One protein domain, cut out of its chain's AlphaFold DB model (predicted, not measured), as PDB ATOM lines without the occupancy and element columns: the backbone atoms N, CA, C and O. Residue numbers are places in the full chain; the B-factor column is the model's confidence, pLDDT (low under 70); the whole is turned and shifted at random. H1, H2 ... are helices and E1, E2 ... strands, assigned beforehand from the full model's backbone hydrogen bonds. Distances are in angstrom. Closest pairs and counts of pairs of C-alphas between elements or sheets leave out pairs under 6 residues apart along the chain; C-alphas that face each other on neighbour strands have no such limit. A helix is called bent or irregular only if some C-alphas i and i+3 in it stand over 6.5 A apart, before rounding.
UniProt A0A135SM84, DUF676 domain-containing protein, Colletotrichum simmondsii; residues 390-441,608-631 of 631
ATOM      1  N   ASN A 390     139.259 136.701 134.318       76.38
ATOM      2  CA  ASN A 390     139.434 136.648 132.863       76.38
ATOM      3  C   ASN A 390     138.833 137.873 132.138       76.38
ATOM      4  O   ASN A 390     138.311 137.748 131.033       76.38
ATOM      5  N   LEU A 391     138.906 139.066 132.750       77.69
ATOM      6  CA  LEU A 391     138.149 140.265 132.351       77.69
ATOM      7  C   LEU A 391     138.227 140.571 130.850       77.69
ATOM      8  O   LEU A 391     137.209 140.890 130.241       77.69
ATOM      9  N   LYS A 392     139.399 140.386 130.229       81.06
ATOM     10  CA  LYS A 392     139.611 140.578 128.783       81.06
ATOM     11  C   LYS A 392     138.618 139.762 127.919       81.06
ATOM     12  O   LYS A 392     138.177 140.247 126.882       81.06
ATOM     13  N   ARG A 393     138.193 138.574 128.368       83.81
ATOM     14  CA  ARG A 393     137.223 137.689 127.686       83.81
ATOM     15  C   ARG A 393     135.756 138.068 127.900       83.81
ATOM     16  O   ARG A 393     134.910 137.628 127.132       83.81
ATOM     17  N   HIS A 394     135.438 138.861 128.924       82.69
ATOM     18  CA  HIS A 394     134.053 139.151 129.327       82.69
ATOM     19  C   HIS A 394     133.663 140.615 129.103       82.69
ATOM     20  O   HIS A 394     132.572 140.891 128.603       82.69
ATOM     21  N   VAL A 395     134.572 141.548 129.384       86.19
ATOM     22  CA  VAL A 395     134.402 142.977 129.104       86.19
ATOM     23  C   VAL A 395     134.313 143.194 127.594       86.19
ATOM     24  O   VAL A 395     135.121 142.658 126.832       86.19
ATOM     25  N   LYS A 396     133.332 143.995 127.162       87.25
ATOM     26  CA  LYS A 396     133.206 144.467 125.779       87.25
ATOM     27  C   LYS A 396     133.588 145.939 125.703       87.25
ATOM     28  O   LYS A 396     133.013 146.740 126.432       87.25
ATOM     29  N   VAL A 397     134.523 146.273 124.821       88.44
ATOM     30  CA  VAL A 397     134.908 147.652 124.496       88.44
ATOM     31  C   VAL A 397     134.049 148.192 123.364       88.44
ATOM     32  O   VAL A 397     133.665 147.455 122.456       88.44
ATOM     33  N   GLU A 398     133.764 149.486 123.417       88.81
ATOM     34  CA  GLU A 398     133.077 150.247 122.379       88.81
ATOM     35  C   GLU A 398     134.098 151.165 121.708       88.81
ATOM     36  O   GLU A 398     134.597 152.117 122.305       88.81
ATOM     37  N   ILE A 399     134.457 150.828 120.474       86.12
ATOM     38  CA  ILE A 399     135.501 151.489 119.695       86.12
ATOM     39  C   ILE A 399     134.810 152.429 118.712       86.12
ATOM     40  O   ILE A 399     133.967 151.989 117.928       86.12
ATOM     41  N   ILE A 400     135.171 153.710 118.763       87.62
ATOM     42  CA  ILE A 400     134.667 154.769 117.889       87.62
ATOM     43  C   ILE A 400     135.863 155.347 117.130       87.62
ATOM     44  O   ILE A 400     136.582 156.211 117.634       87.62
ATOM     45  N   GLY A 401     136.127 154.807 115.945       85.06
ATOM     46  CA  GLY A 401     137.184 155.283 115.057       85.06
ATOM     47  C   GLY A 401     136.681 156.387 114.128       85.06
ATOM     48  O   GLY A 401     135.533 156.356 113.685       85.06
ATOM     49  N   PHE A 402     137.548 157.349 113.838       85.00
ATOM     50  CA  PHE A 402     137.296 158.487 112.961       85.00
ATOM     51  C   PHE A 402     138.317 158.441 111.825       85.00
ATOM     52  O   PHE A 402     139.521 158.600 112.052       85.00
ATOM     53  N   TYR A 403     137.825 158.177 110.620       80.69
ATOM     54  CA  TYR A 403     138.621 157.896 109.428       80.69
ATOM     55  C   TYR A 403     138.370 158.950 108.354       80.69
ATOM     56  O   TYR A 403     137.301 159.558 108.315       80.69
ATOM     57  N   GLU A 404     139.353 159.164 107.492       78.94
ATOM     58  CA  GLU A 404     139.214 159.992 106.298       78.94
ATOM     59  C   GLU A 404     138.229 159.364 105.301       78.94
ATOM     60  O   GLU A 404     138.151 158.141 105.149       78.94
ATOM     61  N   ASP A 405     137.445 160.216 104.651       72.56
ATOM     62  CA  ASP A 405     136.556 159.833 103.563       72.56
ATOM     63  C   ASP A 405     137.315 159.877 102.220       72.56
ATOM     64  O   ASP A 405     137.817 160.946 101.866       72.56
ATOM     65  N   PRO A 406     137.426 158.766 101.467       66.31
ATOM     66  CA  PRO A 406     138.095 158.777 100.166       66.31
ATOM     67  C   PRO A 406     137.301 159.517  99.073       66.31
ATOM     68  O   PRO A 406     137.912 159.947  98.098       66.31
ATOM     69  N   ASP A 407     135.984 159.708  99.237       66.69
ATOM     70  CA  ASP A 407     135.118 160.411  98.272       66.69
ATOM     71  C   ASP A 407     134.809 161.854  98.724       66.69
ATOM     72  O   ASP A 407     133.727 162.388  98.478       66.69
ATOM     73  N   ALA A 408     135.718 162.490  99.467       63.31
ATOM     74  CA  ALA A 408     135.483 163.828  99.992       63.31
ATOM     75  C   ALA A 408     135.583 164.910  98.897       63.31
ATOM     76  O   ALA A 408     136.677 165.360  98.563       63.31
ATOM     77  N   ASP A 409     134.439 165.425  98.427       63.09
ATOM     78  CA  ASP A 409     134.349 166.620  97.554       63.09
ATOM     79  C   ASP A 409     134.947 167.907  98.185       63.09
ATOM     80  O   ASP A 409     135.043 168.951  97.541       63.09
ATOM     81  N   MET A 410     135.314 167.855  99.470       57.91
ATOM     82  CA  MET A 410     135.864 168.942 100.283       57.91
ATOM     83  C   MET A 410     137.013 168.414 101.145       57.91
ATOM     84  O   MET A 410     136.948 167.292 101.647       57.91
ATOM     85  N   GLU A 411     138.031 169.238 101.403       55.56
ATOM     86  CA  GLU A 411     139.151 168.862 102.274       55.56
ATOM     87  C   GLU A 411     138.666 168.398 103.667       55.56
ATOM     88  O   GLU A 411     138.082 169.170 104.429       55.56
ATOM     89  N   SER A 412     138.985 167.149 104.032       60.28
ATOM     90  CA  SER A 412     138.738 166.537 105.354       60.28
ATOM     91  C   SER A 412     137.275 166.232 105.743       60.28
ATOM     92  O   SER A 412     136.853 166.545 106.862       60.28
ATOM     93  N   ALA A 413     136.506 165.523 104.907       69.06
ATOM     94  CA  ALA A 413     135.332 164.800 105.417       69.06
ATOM     95  C   ALA A 413     135.762 163.612 106.313       69.06
ATOM     96  O   ALA A 413     136.688 162.866 105.987       69.06
ATOM     97  N   ILE A 414     135.100 163.442 107.467       70.88
ATOM     98  CA  ILE A 414     135.443 162.430 108.484       70.88
ATOM     99  C   ILE A 414     134.286 161.443 108.658       70.88
ATOM    100  O   ILE A 414     133.173 161.832 109.018       70.88
ATOM    101  N   ARG A 415     134.567 160.147 108.493       74.44
ATOM    102  CA  ARG A 415     133.615 159.052 108.720       74.44
ATOM    103  C   ARG A 415     133.784 158.414 110.093       74.44
ATOM    104  O   ARG A 415     134.896 158.126 110.536       74.44
ATOM    105  N   LEU A 416     132.654 158.141 110.744       78.19
ATOM    106  CA  LEU A 416     132.589 157.493 112.054       78.19
ATOM    107  C   LEU A 416     132.357 155.984 111.910       78.19
ATOM    108  O   LEU A 416     131.371 155.538 111.325       78.19
ATOM    109  N   TYR A 417     133.232 155.196 112.529       77.75
ATOM    110  CA  TYR A 417     133.106 153.751 112.677       77.75
ATOM    111  C   TYR A 417     132.881 153.384 114.148       77.75
ATOM    112  O   TYR A 417     133.794 153.491 114.960       77.75
ATOM    113  N   PHE A 418     131.680 152.910 114.489       83.19
ATOM    114  CA  PHE A 418     131.373 152.354 115.813       83.19
ATOM    115  C   PHE A 418     131.385 150.825 115.773       83.19
ATOM    116  O   PHE A 418     130.605 150.244 115.013       83.19
ATOM    117  N   THR A 419     132.153 150.154 116.636       83.75
ATOM    118  CA  THR A 419     132.062 148.696 116.840       83.75
ATOM    119  C   THR A 419     132.189 148.279 118.304       83.75
ATOM    120  O   THR A 419     132.785 148.986 119.110       83.75
ATOM    121  N   LYS A 420     131.616 147.121 118.657       86.88
ATOM    122  CA  LYS A 420     131.590 146.598 120.030       86.88
ATOM    123  C   LYS A 420     132.119 145.167 120.070       86.88
ATOM    124  O   LYS A 420     131.430 144.242 119.647       86.88
ATOM    125  N   LEU A 421     133.339 145.006 120.573       88.56
ATOM    126  CA  LEU A 421     134.109 143.754 120.566       88.56
ATOM    127  C   LEU A 421     134.522 143.379 121.989       88.56
ATOM    128  O   LEU A 421     134.453 144.209 122.894       88.56
ATOM    129  N   HIS A 422     134.957 142.140 122.217       89.38
ATOM    130  CA  HIS A 422     135.559 141.791 123.506       89.38
ATOM    131  C   HIS A 422     136.928 142.464 123.670       89.38
ATOM    132  O   HIS A 422     137.662 142.624 122.698       89.38
ATOM    133  N   LEU A 423     137.279 142.854 124.898       87.81
ATOM    134  CA  LEU A 423     138.542 143.543 125.189       87.81
ATOM    135  C   LEU A 423     139.759 142.718 124.733       87.81
ATOM    136  O   LEU A 423     140.701 143.285 124.196       87.81
ATOM    137  N   GLN A 424     139.720 141.390 124.879       88.62
ATOM    138  CA  GLN A 424     140.742 140.501 124.328       88.62
ATOM    139  C   GLN A 424     140.802 140.594 122.798       88.62
ATOM    140  O   GLN A 424     141.868 140.832 122.259       88.62
ATOM    141  N   GLU A 425     139.671 140.454 122.100       89.25
ATOM    142  CA  GLU A 425     139.644 140.505 120.632       89.25
ATOM    143  C   GLU A 425     140.205 141.829 120.092       89.25
ATOM    144  O   GLU A 425     140.905 141.832 119.084       89.25
ATOM    145  N   PHE A 426     139.949 142.940 120.787       88.06
ATOM    146  CA  PHE A 426     140.537 144.233 120.454       88.06
ATOM    147  C   PHE A 426     142.052 144.295 120.710       88.06
ATOM    148  O   PHE A 426     142.788 144.765 119.846       88.06
ATOM    149  N   LEU A 427     142.526 143.816 121.867       86.12
ATOM    150  CA  LEU A 427     143.955 143.803 122.211       86.12
ATOM    151  C   LEU A 427     144.768 142.863 121.305       86.12
ATOM    152  O   LEU A 427     145.891 143.197 120.943       86.12
ATOM    153  N   ASP A 428     144.196 141.720 120.922       88.00
ATOM    154  CA  ASP A 428     144.858 140.689 120.116       88.00
ATOM    155  C   ASP A 428     144.916 141.067 118.617       88.00
ATOM    156  O   ASP A 428     145.817 140.622 117.905       88.00
ATOM    157  N   LYS A 429     143.960 141.871 118.116       88.50
ATOM    158  CA  LYS A 429     143.854 142.245 116.687       88.50
ATOM    159  C   LYS A 429     144.307 143.670 116.361       88.50
ATOM    160  O   LYS A 429     144.790 143.902 115.253       88.50
ATOM    161  N   GLY A 430     144.117 144.617 117.277       85.19
ATOM    162  CA  GLY A 430     144.244 146.051 117.008       85.19
ATOM    163  C   GLY A 430     143.072 146.643 116.196       85.19
ATOM    164  O   GLY A 430     142.320 145.915 115.538       85.19
ATOM    165  N   PRO A 431     142.879 147.977 116.237       79.50
ATOM    166  CA  PRO A 431     141.705 148.638 115.660       79.50
ATOM    167  C   PRO A 431     141.566 148.481 114.140       79.50
ATOM    168  O   PRO A 431     140.445 148.338 113.658       79.50
ATOM    169  N   GLU A 432     142.669 148.454 113.392       82.69
ATOM    170  CA  GLU A 432     142.664 148.372 111.923       82.69
ATOM    171  C   GLU A 432     142.062 147.041 111.456       82.69
ATOM    172  O   GLU A 432     141.078 147.025 110.715       82.69
ATOM    173  N   ARG A 433     142.557 145.918 111.995       84.12
ATOM    174  CA  ARG A 433     141.999 144.576 111.751       84.12
ATOM    175  C   ARG A 433     140.538 144.481 112.198       84.12
ATOM    176  O   ARG A 433     139.725 143.859 111.515       84.12
ATOM    177  N   CYS A 434     140.192 145.115 113.320       83.31
ATOM    178  CA  CYS A 434     138.818 145.187 113.817       83.31
ATOM    179  C   CYS A 434     137.874 146.002 112.913       83.31
ATOM    180  O   CYS A 434     136.668 145.746 112.936       83.31
ATOM    181  N   LEU A 435     138.375 146.963 112.127       79.75
ATOM    182  CA  LEU A 435     137.622 147.634 111.062       79.75
ATOM    183  C   LEU A 435     137.537 146.750 109.811       79.75
ATOM    184  O   LEU A 435     136.431 146.467 109.348       79.75
ATOM    185  N   GLU A 436     138.676 146.260 109.309       81.75
ATOM    186  CA  GLU A 436     138.752 145.402 108.119       81.75
ATOM    187  C   GLU A 436     137.781 144.212 108.191       81.75
ATOM    188  O   GLU A 436     137.011 143.968 107.261       81.75
ATOM    189  N   GLU A 437     137.796 143.461 109.301       82.94
ATOM    190  CA  GLU A 437     136.917 142.303 109.484       82.94
ATOM    191  C   GLU A 437     135.438 142.677 109.427       82.94
ATOM    192  O   GLU A 437     134.630 141.890 108.935       82.94
ATOM    193  N   ARG A 438     135.058 143.861 109.915       77.00
ATOM    194  CA  ARG A 438     133.665 144.297 109.857       77.00
ATOM    195  C   ARG A 438     133.273 144.746 108.457       77.00
ATOM    196  O   ARG A 438     132.201 144.342 108.013       77.00
ATOM    197  N   LEU A 439     134.130 145.489 107.754       74.69
ATOM    198  CA  LEU A 439     133.897 145.860 106.353       74.69
ATOM    199  C   LEU A 439     133.710 144.605 105.477       74.69
ATOM    200  O   LEU A 439     132.770 144.551 104.682       74.69
ATOM    201  N   ARG A 440     134.512 143.555 105.709       77.25
ATOM    202  CA  ARG A 440     134.368 142.231 105.066       77.25
ATOM    203  C   ARG A 440     133.105 141.464 105.482       77.25
ATOM    204  O   ARG A 440     132.584 140.691 104.690       77.25
ATOM    205  N   ARG A 441     132.582 141.650 106.701       67.25
ATOM    206  CA  ARG A 441     131.310 141.029 107.129       67.25
ATOM    207  C   ARG A 441     130.079 141.737 106.550       67.25
ATOM    208  O   ARG A 441     129.050 141.090 106.390       67.25
ATOM    209  N   ASP A 608     138.745 154.095 104.531       71.62
ATOM    210  CA  ASP A 608     140.064 153.467 104.498       71.62
ATOM    211  C   ASP A 608     140.585 153.202 105.926       71.62
ATOM    212  O   ASP A 608     140.670 154.141 106.725       71.62
ATOM    213  N   PRO A 609     140.987 151.961 106.269       71.50
ATOM    214  CA  PRO A 609     141.620 151.671 107.550       71.50
ATOM    215  C   PRO A 609     142.934 152.419 107.814       71.50
ATOM    216  O   PRO A 609     143.278 152.580 108.986       71.50
ATOM    217  N   THR A 610     143.672 152.868 106.787       75.38
ATOM    218  CA  THR A 610     144.953 153.573 106.992       75.38
ATOM    219  C   THR A 610     144.776 155.065 107.302       75.38
ATOM    220  O   THR A 610     145.487 155.594 108.158       75.38
ATOM    221  N   GLY A 611     143.753 155.717 106.740       76.19
ATOM    222  CA  GLY A 611     143.344 157.112 106.972       76.19
ATOM    223  C   GLY A 611     142.759 157.419 108.362       76.19
ATOM    224  O   GLY A 611     141.889 158.279 108.502       76.19
ATOM    225  N   ARG A 612     143.193 156.718 109.416       81.75
ATOM    226  CA  ARG A 612     142.702 156.875 110.797       81.75
ATOM    227  C   ARG A 612     143.173 158.196 111.422       81.75
ATOM    228  O   ARG A 612     144.280 158.272 111.952       81.75
ATOM    229  N   LYS A 613     142.304 159.213 111.449       82.75
ATOM    230  CA  LYS A 613     142.585 160.521 112.072       82.75
ATOM    231  C   LYS A 613     142.548 160.473 113.602       82.75
ATOM    232  O   LYS A 613     143.420 161.031 114.260       82.75
ATOM    233  N   PHE A 614     141.532 159.828 114.179       82.62
ATOM    234  CA  PHE A 614     141.334 159.755 115.633       82.62
ATOM    235  C   PHE A 614     140.615 158.460 116.036       82.62
ATOM    236  O   PHE A 614     139.974 157.803 115.217       82.62
ATOM    237  N   MET A 615     140.711 158.074 117.307       83.69
ATOM    238  CA  MET A 615     139.984 156.933 117.856       83.69
ATOM    239  C   MET A 615     139.667 157.156 119.334       83.69
ATOM    240  O   MET A 615     140.555 157.431 120.138       83.69
ATOM    241  N   TRP A 616     138.405 156.953 119.690       86.06
ATOM    242  CA  TRP A 616     137.919 156.907 121.062       86.06
ATOM    243  C   TRP A 616     137.597 155.459 121.441       86.06
ATOM    244  O   TRP A 616     136.918 154.756 120.692       86.06
ATOM    245  N   ILE A 617     138.059 155.000 122.605       85.00
ATOM    246  CA  ILE A 617     137.757 153.660 123.125       85.00
ATOM    247  C   ILE A 617     137.036 153.830 124.457       85.00
ATOM    248  O   ILE A 617     137.623 154.275 125.441       85.00
ATOM    249  N   HIS A 618     135.762 153.456 124.494       84.75
ATOM    250  CA  HIS A 618     134.972 153.414 125.713       84.75
ATOM    251  C   HIS A 618     134.994 151.996 126.296       84.75
ATOM    252  O   HIS A 618     134.465 151.045 125.719       84.75
ATOM    253  N   THR A 619     135.608 151.851 127.468       79.00
ATOM    254  CA  THR A 619     135.385 150.725 128.380       79.00
ATOM    255  C   THR A 619     134.168 151.054 129.254       79.00
ATOM    256  O   THR A 619     134.307 151.834 130.198       79.00
ATOM    257  N   PRO A 620     132.969 150.500 128.977       67.88
ATOM    258  CA  PRO A 620     131.789 150.761 129.798       67.88
ATOM    259  C   PRO A 620     132.024 150.297 131.237       67.88
ATOM    260  O   PRO A 620     132.625 149.246 131.459       67.88
ATOM    261  N   PHE A 621     131.536 151.073 132.210       58.03
ATOM    262  CA  PHE A 621     131.778 150.839 133.637       58.03
ATOM    263  C   PHE A 621     131.385 149.412 134.053       58.03
ATOM    264  O   PHE A 621     130.207 149.048 134.088       58.03
ATOM    265  N   THR A 622     132.386 148.589 134.362       55.19
ATOM    266  CA  THR A 622     132.216 147.152 134.587       55.19
ATOM    267  C   THR A 622     131.703 146.872 135.994       55.19
ATOM    268  O   THR A 622     132.464 146.475 136.875       55.19
ATOM    269  N   ASN A 623     130.394 147.028 136.203       50.84
ATOM    270  CA  ASN A 623     129.724 146.383 137.328       50.84
ATOM    271  C   ASN A 623     129.950 144.854 137.206       50.84
ATOM    272  O   ASN A 623     129.576 144.276 136.180       50.84
ATOM    273  N   PRO A 624     130.578 144.181 138.191       55.53
ATOM    274  CA  PRO A 624     130.919 142.763 138.104       55.53
ATOM    275  C   PRO A 624     129.719 141.831 138.355       55.53
ATOM    276  O   PRO A 624     129.911 140.677 138.711       55.53
ATOM    277  N   SER A 625     128.478 142.278 138.143       53.44
ATOM    278  CA  SER A 625     127.241 141.504 138.370       53.44
ATOM    279  C   SER A 625     127.095 140.226 137.525       53.44
ATOM    280  O   SER A 625     126.219 139.403 137.787       53.44
ATOM    281  N   TRP A 626     127.957 140.030 136.525       54.47
ATOM    282  CA  TRP A 626     128.103 138.784 135.765       54.47
ATOM    283  C   TRP A 626     128.980 137.737 136.485       54.47
ATOM    284  O   TRP A 626     128.917 136.554 136.145       54.47
ATOM    285  N   VAL A 627     129.760 138.140 137.496       49.25
ATOM    286  CA  VAL A 627     130.490 137.245 138.403       49.25
ATOM    287  C   VAL A 627     129.489 136.649 139.390       49.25
ATOM    288  O   VAL A 627     129.226 137.193 140.460       49.25
ATOM    289  N   LYS A 628     128.911 135.501 139.028       50.34
ATOM    290  CA  LYS A 628     128.131 134.700 139.974       50.34
ATOM    291  C   LYS A 628     129.069 134.153 141.047       50.34
ATOM    292  O   LYS A 628     129.868 133.260 140.761       50.34
ATOM    293  N   VAL A 629     128.950 134.667 142.269       42.75
ATOM    294  CA  VAL A 629     129.558 134.046 143.451       42.75
ATOM    295  C   VAL A 629     129.045 132.609 143.534       42.75
ATOM    296  O   VAL A 629     127.835 132.382 143.529       42.75
ATOM    297  N   ARG A 630     129.959 131.634 143.575       40.31
ATOM    298  CA  ARG A 630     129.617 130.271 143.984       40.31
ATOM    299  C   ARG A 630     129.532 130.265 145.507       40.31
ATOM    300  O   ARG A 630     130.567 130.340 146.162       40.31
ATOM    301  N   SER A 631     128.300 130.253 146.010       37.50
ATOM    302  CA  SER A 631     127.941 129.893 147.387       37.50
ATOM    303  C   SER A 631     128.246 128.424 147.660       37.50
ATOM    304  O   SER A 631     127.842 127.624 146.780       37.50
TER     305      SER A 631
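What this domain is: This is residues 390 to 441 and 608 to 631 of the 631 residues of the protein "DUF676 domain-containing protein" of Colletotrichum simmondsii (UniProt A0A135SM84). A narrow, twisted sheet of three strands, E2, E1 and E3, has one kinked helix, H2, over one face and its other face bare: two layers, a helix on one face of a sheet. The loop of the E1 and E2 hairpin reaches to one far end, and a tail, residues 619 to 631, runs off toward the other. The printed part has 76 residues with two named helices and three named strands, in the order H1 E1 E2 H2 E3; the sheet order is E2 E1 E3, antiparallel, and the class is mixed. The whole is loose, with a radius of gyration of the C-alphas of 15.8 A, and spans 62 by 22 by 17 A.

How they stand to each other: H1, residues 391 to 394, leads by a tight link into E1, residues 396 to 404, the inner strand. E1 forms a hairpin with E2, residues 414 to 422, antiparallel at 159 degrees, with N 399 and O 419 2.8 A apart, within hydrogen-bond range. A tight link joins E2 to H2, residues 423 to 441, which is on the sheet; C-alphas 417 and 435 are the closest of E2 and H2, at 7.8 A. H2 touches H1 with residues 423 to 425 alone, the closest C-alphas being those of Lys 392 and Gln 424, 4.6 A apart. H1 only grazes the sheet. E3, residues 612 to 618, is antiparallel to E1 at 162 degrees, with N 400 and O 616 2.8 A apart. In H2, 11 of 15 O i to N i+4 pairs are within hydrogen-bond range; H1 is too short for such a pair.

Where its parts are: H1 begins at C-alpha 391 (138.149, 140.265, 132.351). E1 measures 25.6 A from first to last C-alpha, E2 25.5 A, H2 19.6 A and E3 17.2 A. H2 is irregular, with C-alphas 428 and 431 9.6 A apart, and has a kink of 104 degrees near residue 431. E3 ends at C-alpha 618 (134.972, 153.414, 125.713).

The domain as a whole: The C-alphas of Asp 409 and Ser 631 are the two farthest apart, at 62.2 A. Residues 442 to 607 are not printed; C-alphas 441 and 608 are 15.4 A apart across the cut. Of the links printed whole, none is long. The pLDDT is under 70 at residues 406 to 413, 441 and 620 to 631.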